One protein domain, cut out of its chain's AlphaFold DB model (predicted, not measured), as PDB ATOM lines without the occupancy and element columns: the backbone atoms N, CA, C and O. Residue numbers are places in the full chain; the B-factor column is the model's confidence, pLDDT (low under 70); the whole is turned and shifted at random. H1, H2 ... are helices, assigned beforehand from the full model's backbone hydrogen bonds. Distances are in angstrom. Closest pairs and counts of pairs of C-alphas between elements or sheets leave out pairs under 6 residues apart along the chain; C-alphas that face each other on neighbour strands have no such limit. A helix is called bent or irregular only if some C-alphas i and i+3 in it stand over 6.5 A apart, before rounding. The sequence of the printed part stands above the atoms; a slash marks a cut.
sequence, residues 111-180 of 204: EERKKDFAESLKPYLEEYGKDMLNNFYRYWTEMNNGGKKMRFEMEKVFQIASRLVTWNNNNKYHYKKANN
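This is residues 111 to 180 of the 204 residues of an uncharacterized protein of Prevotella copri (UniProt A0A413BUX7). A long helix, H4, is set steeply across H2 of a helical hairpin of H1 and H2, and residues 172 to 180, of which 172 to 179 belong to H4, stick out from the body as a free arm. The short helix H3 sits near the end of H2, between the loop of residues 141 to 150 and the link that leads to H4. The printed part has 70 residues with four named helices, in the order H1, H2, H3, H4, and no named strand; the class is all helix. The whole is only just compact, close to loose, with a radius of gyration of the C-alphas of 13.2 A, and it is elongated, spanning 42 by 26 by 20 A.

Begin with the longest helix, H4, residues 160 to 179: find C-alpha 160 at (-43.706, -26.386, 41.648), from which the helix runs 28.5 A to C-alpha 179 at (-30.745, -28.362, 16.339). H2, residues 130 to 140, measures 15.4 A from first to last C-alpha. Look next at H1, residues 111 to 128, which begins at C-alpha 111 at (-33.354, -15.060, 52.443) and spans 24.1 A. H1 has a kink of 46 degrees near residue 122 and is irregular, with C-alphas 123 and 126 standing 7.3 A apart. H3 is short, residues 151 to 154, with 5.3 A between its first and last C-alphas.

Start from H4 at residues 164 to 168, the part that touches H2, the hub, which touches the three other helices. H4 and H2 only just touch, with 3 pairs of C-alphas within 8 A, the closest being Phe 136 and Trp 167 at 7.5 A; they run opposite ways at a steep tilt of 66 degrees. H2 and H1 form a hairpin at a steep tilt of 39 degrees, opposite ways. H1 touches H2 with residues 117 to 125 alone, and their closest C-alphas are those of Ala 118 and Tyr 137, 7.1 A apart. H2 and H3 only just touch, with 3 pairs of C-alphas within 8 A; the closest C-alphas, of Trp 140 and Arg 151, are 5.1 A apart. H1 and H4 are close but not clearly touching, with the C-alphas of Tyr 128 and Asn 168 closest at 7.5 A. H3 is apart from H1 and from H4. In the backbone, every O i to N i+4 pair of H2 and H4 is within hydrogen-bond range, against 8 of 14 in H1, while H3 is too short for such a pair.

Go from Glu 112 to Asn 180 for the two C-alphas farthest apart, 42.4 A. Without the free residues 172 to 180, the body spans 33 by 22 by 18 A. The printed part has no cut; the links H1 to H2 and H3 to H4 are tight, and H2 to H3 is short. The mean pLDDT of the printed part is 86.9, and residues 173 to 180 are under 70.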
ATOM      1  N   GLU A 111     -34.376 -14.014  52.473       88.56
ATOM      2  CA  GLU A 111     -33.354 -15.060  52.443       88.56
ATOM      3  C   GLU A 111     -33.905 -16.413  52.893       88.56
ATOM      4  O   GLU A 111     -33.687 -17.418  52.218       88.56
ATOM      5  N   GLU A 112     -34.697 -16.437  53.965       90.06
ATOM      6  CA  GLU A 112     -35.367 -17.653  54.434       90.06
ATOM      7  C   GLU A 112     -36.342 -18.192  53.388       90.06
ATOM      8  O   GLU A 112     -36.329 -19.378  53.075       90.06
ATOM      9  N   ARG A 113     -37.132 -17.312  52.761       92.56
ATOM     10  CA  ARG A 113     -38.074 -17.713  51.702       92.56
ATOM     11  C   ARG A 113     -37.355 -18.264  50.471       92.56
ATOM     12  O   ARG A 113     -37.824 -19.220  49.857       92.56
ATOM     13  N   LYS A 114     -36.200 -17.695  50.117       92.31
ATOM     14  CA  LYS A 114     -35.324 -18.217  49.059       92.31
ATOM     15  C   LYS A 114     -34.773 -19.597  49.407       92.31
ATOM     16  O   LYS A 114     -34.775 -20.482  48.552       92.31
ATOM     17  N   LYS A 115     -34.339 -19.791  50.654       92.69
ATOM     18  CA  LYS A 115     -33.839 -21.078  51.143       92.69
ATOM     19  C   LYS A 115     -34.927 -22.151  51.100       92.69
ATOM     20  O   LYS A 115     -34.691 -23.206  50.521       92.69
ATOM     21  N   ASP A 116     -36.118 -21.853  51.613       92.50
ATOM     22  CA  ASP A 116     -37.269 -22.762  51.566       92.50
ATOM     23  C   ASP A 116     -37.605 -23.158  50.119       92.50
ATOM     24  O   ASP A 116     -37.829 -24.330  49.805       92.50
ATOM     25  N   PHE A 117     -37.585 -22.181  49.206       94.31
ATOM     26  CA  PHE A 117     -37.818 -22.433  47.789       94.31
ATOM     27  C   PHE A 117     -36.734 -23.341  47.190       94.31
ATOM     28  O   PHE A 117     -37.055 -24.298  46.491       94.31
ATOM     29  N   ALA A 118     -35.457 -23.114  47.504       92.88
ATOM     30  CA  ALA A 118     -34.369 -23.983  47.059       92.88
ATOM     31  C   ALA A 118     -34.499 -25.417  47.607       92.88
ATOM     32  O   ALA A 118     -34.259 -26.382  46.881       92.88
ATOM     33  N   GLU A 119     -34.915 -25.578  48.865       93.50
ATOM     34  CA  GLU A 119     -35.150 -26.890  49.475       93.50
ATOM     35  C   GLU A 119     -36.286 -27.647  48.788       93.50
ATOM     36  O   GLU A 119     -36.145 -28.838  48.515       93.50
ATOM     37  N   SER A 120     -37.358 -26.948  48.410       92.75
ATOM     38  CA  SER A 120     -38.486 -27.541  47.687       92.75
ATOM     39  C   SER A 120     -38.133 -28.067  46.286       92.75
ATOM     40  O   SER A 120     -38.856 -28.903  45.746       92.75
ATOM     41  N   LEU A 121     -37.010 -27.621  45.704       94.19
ATOM     42  CA  LEU A 121     -36.516 -28.092  44.406       94.19
ATOM     43  C   LEU A 121     -35.639 -29.346  44.505       94.19
ATOM     44  O   LEU A 121     -35.478 -30.040  43.502       94.19
ATOM     45  N   LYS A 122     -35.090 -29.669  45.687       92.25
ATOM     46  CA  LYS A 122     -34.187 -30.821  45.874       92.25
ATOM     47  C   LYS A 122     -34.762 -32.156  45.376       92.25
ATOM     48  O   LYS A 122     -34.012 -32.873  44.719       92.25
ATOM     49  N   PRO A 123     -36.051 -32.491  45.603       95.00
ATOM     50  CA  PRO A 123     -36.620 -33.757  45.126       95.00
ATOM     51  C   PRO A 123     -36.619 -33.907  43.599       95.00
ATOM     52  O   PRO A 123     -36.680 -35.016  43.091       95.00
ATOM     53  N   TYR A 124     -36.533 -32.798  42.863       92.94
ATOM     54  CA  TYR A 124     -36.602 -32.770  41.402       92.94
ATOM     55  C   TYR A 124     -35.216 -32.789  40.737       92.94
ATOM     56  O   TYR A 124     -35.113 -32.684  39.512       92.94
ATOM     57  N   LEU A 125     -34.140 -32.880  41.530       90.88
ATOM     58  CA  LEU A 125     -32.762 -32.789  41.043       90.88
ATOM     59  C   LEU A 125     -32.403 -33.932  40.092       90.88
ATOM     60  O   LEU A 125     -31.774 -33.681  39.064       90.88
ATOM     61  N   GLU A 126     -32.826 -35.154  40.419       88.94
ATOM     62  CA  GLU A 126     -32.568 -36.341  39.599       88.94
ATOM     63  C   GLU A 126     -33.329 -36.299  38.266       88.94
ATOM     64  O   GLU A 126     -32.794 -36.708  37.240       88.94
ATOM     65  N   GLU A 127     -34.548 -35.753  38.254       90.75
ATOM     66  CA  GLU A 127     -35.415 -35.753  37.069       90.75
ATOM     67  C   GLU A 127     -35.051 -34.654  36.054       90.75
ATOM     68  O   GLU A 127     -35.059 -34.893  34.845       90.75
ATOM     69  N   TYR A 128     -34.737 -33.440  36.522       89.25
ATOM     70  CA  TYR A 128     -34.567 -32.270  35.643       89.25
ATOM     71  C   TYR A 128     -33.121 -31.786  35.507       89.25
ATOM     72  O   TYR A 128     -32.819 -31.016  34.592       89.25
ATOM     73  N   GLY A 129     -32.220 -32.232  36.384       90.00
ATOM     74  CA  GLY A 129     -30.819 -31.827  36.386       90.00
ATOM     75  C   GLY A 129     -30.569 -30.437  36.985       90.00
ATOM     76  O   GLY A 129     -31.427 -29.548  37.022       90.00
ATOM     77  N   LYS A 130     -29.334 -30.238  37.458       90.69
ATOM     78  CA  LYS A 130     -28.915 -29.053  38.223       90.69
ATOM     79  C   LYS A 130     -29.093 -27.737  37.456       90.69
ATOM     80  O   LYS A 130     -29.580 -26.761  38.025       90.69
ATOM     81  N   ASP A 131     -28.721 -27.707  36.181       88.44
ATOM     82  CA  ASP A 131     -28.706 -26.467  35.394       88.44
ATOM     83  C   ASP A 131     -30.117 -25.953  35.090       88.44
ATOM     84  O   ASP A 131     -30.384 -24.751  35.181       88.44
ATOM     85  N   MET A 132     -31.050 -26.865  34.798       91.38
ATOM     86  CA  MET A 132     -32.461 -26.540  34.581       91.38
ATOM     87  C   MET A 132     -33.065 -25.942  35.857       91.38
ATOM     88  O   MET A 132     -33.640 -24.850  35.809       91.38
ATOM     89  N   LEU A 133     -32.868 -26.611  36.998       93.44
ATOM     90  CA  LEU A 133     -33.391 -26.158  38.286       93.44
ATOM     91  C   LEU A 133     -32.784 -24.831  38.733       93.44
ATOM     92  O   LEU A 133     -33.498 -23.997  39.284       93.44
ATOM     93  N   ASN A 134     -31.498 -24.589  38.469       93.56
ATOM     94  CA  ASN A 134     -30.869 -23.311  38.790       93.56
ATOM     95  C   ASN A 134     -31.476 -22.160  37.971       93.56
ATOM     96  O   ASN A 134     -31.771 -21.093  38.508       93.56
ATOM     97  N   ASN A 135     -31.726 -22.381  36.678       92.81
ATOM     98  CA  ASN A 135     -32.392 -21.390  35.832       92.81
ATOM     99  C   ASN A 135     -33.842 -21.148  36.272       92.81
ATOM    100  O   ASN A 135     -34.274 -19.998  36.363       92.81
ATOM    101  N   PHE A 136     -34.566 -22.217  36.614       95.12
ATOM    102  CA  PHE A 136     -35.910 -22.133  37.180       95.12
ATOM    103  C   PHE A 136     -35.922 -21.333  38.491       95.12
ATOM    104  O   PHE A 136     -36.733 -20.422  38.659       95.12
ATOM    105  N   TYR A 137     -34.984 -21.625  39.393       95.62
ATOM    106  CA  TYR A 137     -34.819 -20.930  40.666       95.62
ATOM    107  C   TYR A 137     -34.587 -19.433  40.460       95.62
ATOM    108  O   TYR A 137     -35.299 -18.615  41.043       95.62
ATOM    109  N   ARG A 138     -33.635 -19.059  39.598       94.00
ATOM    110  CA  ARG A 138     -33.314 -17.651  39.314       94.00
ATOM    111  C   ARG A 138     -34.515 -16.882  38.774       94.00
ATOM    112  O   ARG A 138     -34.735 -15.753  39.195       94.00
ATOM    113  N   TYR A 139     -35.289 -17.498  37.882       94.88
ATOM    114  CA  TYR A 139     -36.491 -16.883  37.329       94.88
ATOM    115  C   TYR A 139     -37.553 -16.676  38.412       94.88
ATOM    116  O   TYR A 139     -38.031 -15.567  38.623       94.88
ATOM    117  N   TRP A 140     -37.906 -17.725  39.156       95.25
ATOM    118  CA  TRP A 140     -39.014 -17.643  40.110       95.25
ATOM    119  C   TRP A 140     -38.695 -16.859  41.382       95.25
ATOM    120  O   TRP A 140     -39.615 -16.315  41.995       95.25
ATOM    121  N   THR A 141     -37.415 -16.746  41.743       93.81
ATOM    122  CA  THR A 141     -36.944 -15.914  42.862       93.81
ATOM    123  C   THR A 141     -36.571 -14.486  42.458       93.81
ATOM    124  O   THR A 141     -36.086 -13.716  43.291       93.81
ATOM    125  N   GLU A 142     -36.814 -14.102  41.200       93.06
ATOM    126  CA  GLU A 142     -36.664 -12.720  40.752       93.06
ATOM    127  C   GLU A 142     -37.619 -11.809  41.534       93.06
ATOM    128  O   GLU A 142     -38.796 -12.123  41.742       93.06
ATOM    129  N   MET A 143     -37.085 -10.683  41.999       91.38
ATOM    130  CA  MET A 143     -37.810  -9.723  42.821       91.38
ATOM    131  C   MET A 143     -38.602  -8.757  41.939       91.38
ATOM    132  O   MET A 143     -38.127  -8.330  40.893       91.38
ATOM    133  N   ASN A 144     -39.782  -8.345  42.399       89.19
ATOM    134  CA  ASN A 144     -40.493  -7.216  41.794       89.19
ATOM    135  C   ASN A 144     -39.693  -5.905  41.978       89.19
ATOM    136  O   ASN A 144     -38.879  -5.806  42.895       89.19
ATOM    137  N   ASN A 145     -39.991  -4.864  41.196       80.69
ATOM    138  CA  ASN A 145     -39.359  -3.537  41.228       80.69
ATOM    139  C   ASN A 145     -39.296  -2.927  42.642       80.69
ATOM    140  O   ASN A 145     -38.397  -2.153  42.945       80.69
ATOM    141  N   GLY A 146     -40.243  -3.278  43.521       75.25
ATOM    142  CA  GLY A 146     -40.274  -2.830  44.917       75.25
ATOM    143  C   GLY A 146     -39.558  -3.736  45.927       75.25
ATOM    144  O   GLY A 146     -39.653  -3.470  47.119       75.25
ATOM    145  N   GLY A 147     -38.931  -4.840  45.507       80.69
ATOM    146  CA  GLY A 147     -38.109  -5.706  46.363       80.69
ATOM    147  C   GLY A 147     -38.847  -6.454  47.483       80.69
ATOM    148  O   GLY A 147     -38.207  -7.006  48.369       80.69
ATOM    149  N   LYS A 148     -40.186  -6.486  47.484       83.25
ATOM    150  CA  LYS A 148     -40.976  -7.085  48.582       83.25
ATOM    151  C   LYS A 148     -41.348  -8.552  48.353       83.25
ATOM    152  O   LYS A 148     -41.414  -9.329  49.308       83.25
ATOM    153  N   LYS A 149     -41.618  -8.921  47.100       88.69
ATOM    154  CA  LYS A 149     -42.097 -10.251  46.705       88.69
ATOM    155  C   LYS A 149     -41.298 -10.801  45.534       88.69
ATOM    156  O   LYS A 149     -40.873 -10.027  44.671       88.69
ATOM    157  N   MET A 150     -41.143 -12.118  45.524       92.75
ATOM    158  CA  MET A 150     -40.598 -12.885  44.402       92.75
ATOM    159  C   MET A 150     -41.708 -13.251  43.409       92.75
ATOM    160  O   MET A 150     -42.882 -13.279  43.788       92.75
ATOM    161  N   ARG A 151     -41.365 -13.562  42.152       94.31
ATOM    162  CA  ARG A 151     -42.356 -13.909  41.111       94.31
ATOM    163  C   ARG A 151     -43.338 -14.995  41.555       94.31
ATOM    164  O   ARG A 151     -44.536 -14.839  41.340       94.31
ATOM    165  N   PHE A 152     -42.867 -16.059  42.211       93.38
ATOM    166  CA  PHE A 152     -43.753 -17.160  42.620       93.38
ATOM    167  C   PHE A 152     -44.801 -16.737  43.663       93.38
ATOM    168  O   PHE A 152     -45.886 -17.303  43.718       93.38
ATOM    169  N   GLU A 153     -44.501 -15.713  44.464       90.88
ATOM    170  CA  GLU A 153     -45.379 -15.189  45.519       90.88
ATOM    171  C   GLU A 153     -46.429 -14.208  44.989       90.88
ATOM    172  O   GLU A 153     -47.331 -13.787  45.719       90.88
ATOM    173  N   MET A 154     -46.268 -13.775  43.739       90.94
ATOM    174  CA  MET A 154     -47.215 -12.903  43.050       90.94
ATOM    175  C   MET A 154     -48.313 -13.702  42.348       90.94
ATOM    176  O   MET A 154     -49.390 -13.165  42.094       90.94
ATOM    177  N   GLU A 155     -48.062 -14.977  42.061       90.19
ATOM    178  CA  GLU A 155     -49.032 -15.862  41.434       90.19
ATOM    179  C   GLU A 155     -50.153 -16.229  42.415       90.19
ATOM    180  O   GLU A 155     -49.914 -16.572  43.572       90.19
ATOM    181  N   LYS A 156     -51.403 -16.216  41.934       89.12
ATOM    182  CA  LYS A 156     -52.566 -16.646  42.730       89.12
ATOM    183  C   LYS A 156     -52.474 -18.127  43.119       89.12
ATOM    184  O   LYS A 156     -52.947 -18.516  44.182       89.12
ATOM    185  N   VAL A 157     -51.906 -18.945  42.233       92.00
ATOM    186  CA  VAL A 157     -51.694 -20.380  42.428       92.00
ATOM    187  C   VAL A 157     -50.302 -20.732  41.919       92.00
ATOM    188  O   VAL A 157     -49.962 -20.448  40.768       92.00
ATOM    189  N   PHE A 158     -49.510 -21.381  42.769       93.44
ATOM    190  CA  PHE A 158     -48.152 -21.784  42.435       93.44
ATOM    191  C   PHE A 158     -47.904 -23.241  42.837       93.44
ATOM    192  O   PHE A 158     -47.894 -23.573  44.017       93.44
ATOM    193  N   GLN A 159     -47.727 -24.111  41.840       94.44
ATOM    194  CA  GLN A 159     -47.439 -25.537  42.014       94.44
ATOM    195  C   GLN A 159     -46.107 -25.858  41.334       94.44
ATOM    196  O   GLN A 159     -46.002 -25.772  40.108       94.44
ATOM    197  N   ILE A 160     -45.088 -26.203  42.126       94.62
ATOM    198  CA  ILE A 160     -43.706 -26.386  41.648       94.62
ATOM    199  C   ILE A 160     -43.636 -27.464  40.563       94.62
ATOM    200  O   ILE A 160     -43.113 -27.194  39.485       94.62
ATOM    201  N   ALA A 161     -44.238 -28.633  40.800       93.50
ATOM    202  CA  ALA A 161     -44.232 -29.749  39.855       93.50
ATOM    203  C   ALA A 161     -44.788 -29.349  38.474       93.50
ATOM    204  O   ALA A 161     -44.123 -29.516  37.453       93.50
ATOM    205  N   SER A 162     -45.972 -28.728  38.425       94.12
ATOM    206  CA  SER A 162     -46.596 -28.307  37.160       94.12
ATOM    207  C   SER A 162     -45.768 -27.249  36.420       94.12
ATOM    208  O   SER A 162     -45.670 -27.268  35.188       94.12
ATOM    209  N   ARG A 163     -45.155 -26.317  37.160       95.06
ATOM    210  CA  ARG A 163     -44.290 -25.283  36.576       95.06
ATOM    211  C   ARG A 163     -42.987 -25.881  36.045       95.06
ATOM    212  O   ARG A 163     -42.563 -25.468  34.971       95.06
ATOM    213  N   LEU A 164     -42.399 -26.866  36.727       94.69
ATOM    214  CA  LEU A 164     -41.210 -27.587  36.262       94.69
ATOM    215  C   LEU A 164     -41.477 -28.366  34.971       94.69
ATOM    216  O   LEU A 164     -40.703 -28.233  34.025       94.69
ATOM    217  N   VAL A 165     -42.601 -29.084  34.876       93.75
ATOM    218  CA  VAL A 165     -43.008 -29.775  33.637       93.75
ATOM    219  C   VAL A 165     -43.114 -28.787  32.475       93.75
ATOM    220  O   VAL A 165     -42.537 -29.000  31.408       93.75
ATOM    221  N   THR A 166     -43.803 -27.664  32.694       92.12
ATOM    222  CA  THR A 166     -43.970 -26.614  31.676       92.12
ATOM    223  C   THR A 166     -42.622 -26.021  31.260       92.12
ATOM    224  O   THR A 166     -42.343 -25.867  30.071       92.12
ATOM    225  N   TRP A 167     -41.759 -25.725  32.234       93.12
ATOM    226  CA  TRP A 167     -40.428 -25.176  31.996       93.12
ATOM    227  C   TRP A 167     -39.542 -26.146  31.207       93.12
ATOM    228  O   TRP A 167     -38.880 -25.740  30.254       93.12
ATOM    229  N   ASN A 168     -39.571 -27.437  31.547       91.25
ATOM    230  CA  ASN A 168     -38.826 -28.481  30.846       91.25
ATOM    231  C   ASN A 168     -39.294 -28.629  29.397       91.25
ATOM    232  O   ASN A 168     -38.474 -28.696  28.484       91.25
ATOM    233  N   ASN A 169     -40.610 -28.633  29.177       88.94
ATOM    234  CA  ASN A 169     -41.180 -28.712  27.838       88.94
ATOM    235  C   ASN A 169     -40.722 -27.525  26.987       88.94
ATOM    236  O   ASN A 169     -40.163 -27.737  25.912       88.94
ATOM    237  N   ASN A 170     -40.849 -26.296  27.495       85.19
ATOM    238  CA  ASN A 170     -40.385 -25.096  26.795       85.19
ATOM    239  C   ASN A 170     -38.888 -25.169  26.471       85.19
ATOM    240  O   ASN A 170     -38.489 -24.890  25.341       85.19
ATOM    241  N   ASN A 171     -38.063 -25.621  27.418       78.38
ATOM    242  CA  ASN A 171     -36.627 -25.753  27.196       78.38
ATOM    243  C   ASN A 171     -36.307 -26.800  26.108       78.38
ATOM    244  O   ASN A 171     -35.547 -26.528  25.180       78.38
ATOM    245  N   LYS A 172     -36.974 -27.963  26.127       72.00
ATOM    246  CA  LYS A 172     -36.859 -28.993  25.075       72.00
ATOM    247  C   LYS A 172     -37.243 -28.463  23.691       72.00
ATOM    248  O   LYS A 172     -36.576 -28.801  22.712       72.00
ATOM    249  N   TYR A 173     -38.284 -27.635  23.586       60.22
ATOM    250  CA  TYR A 173     -38.666 -27.016  22.312       60.22
ATOM    251  C   TYR A 173     -37.608 -26.027  21.808       60.22
ATOM    252  O   TYR A 173     -37.319 -26.010  20.610       60.22
ATOM    253  N   HIS A 174     -36.978 -25.258  22.699       58.91
ATOM    254  CA  HIS A 174     -35.888 -24.354  22.329       58.91
ATOM    255  C   HIS A 174     -34.634 -25.109  21.857       58.91
ATOM    256  O   HIS A 174     -34.073 -24.743  20.822       58.91
ATOM    257  N   TYR A 175     -34.253 -26.212  22.513       57.06
ATOM    258  CA  TYR A 175     -33.142 -27.056  22.050       57.06
ATOM    259  C   TYR A 175     -33.447 -27.771  20.724       57.06
ATOM    260  O   TYR A 175     -32.583 -27.842  19.853       57.06
ATOM    261  N   LYS A 176     -34.682 -28.250  20.510       54.59
ATOM    262  CA  LYS A 176     -35.087 -28.836  19.217       54.59
ATOM    263  C   LYS A 176     -35.044 -27.817  18.075       54.59
ATOM    264  O   LYS A 176     -34.674 -28.172  16.963       54.59
ATOM    265  N   LYS A 177     -35.383 -26.554  18.344       53.62
ATOM    266  CA  LYS A 177     -35.327 -25.482  17.340       53.62
ATOM    267  C   LYS A 177     -33.891 -25.061  17.008       53.62
ATOM    268  O   LYS A 177     -33.629 -24.732  15.861       53.62
ATOM    269  N   ALA A 178     -32.971 -25.113  17.974       55.97
ATOM    270  CA  ALA A 178     -31.549 -24.849  17.739       55.97
ATOM    271  C   ALA A 178     -30.860 -25.963  16.922       55.97
ATOM    272  O   ALA A 178     -29.985 -25.670  16.114       55.97
ATOM    273  N   ASN A 179     -31.284 -27.221  17.091       54.62
ATOM    274  CA  ASN A 179     -30.745 -28.362  16.339       54.62
ATOM    275  C   ASN A 179     -31.363 -28.529  14.940       54.62
ATOM    276  O   ASN A 179     -30.763 -29.166  14.078       54.62
ATOM    277  N   ASN A 180     -32.531 -27.933  14.690       53.84
ATOM    278  CA  ASN A 180     -33.131 -27.868  13.360       53.84
ATOM    279  C   ASN A 180     -32.664 -26.594  12.646       53.84
ATOM    280  O   ASN A 180     -33.417 -25.629  12.500       53.84
TER     281      ASN A 180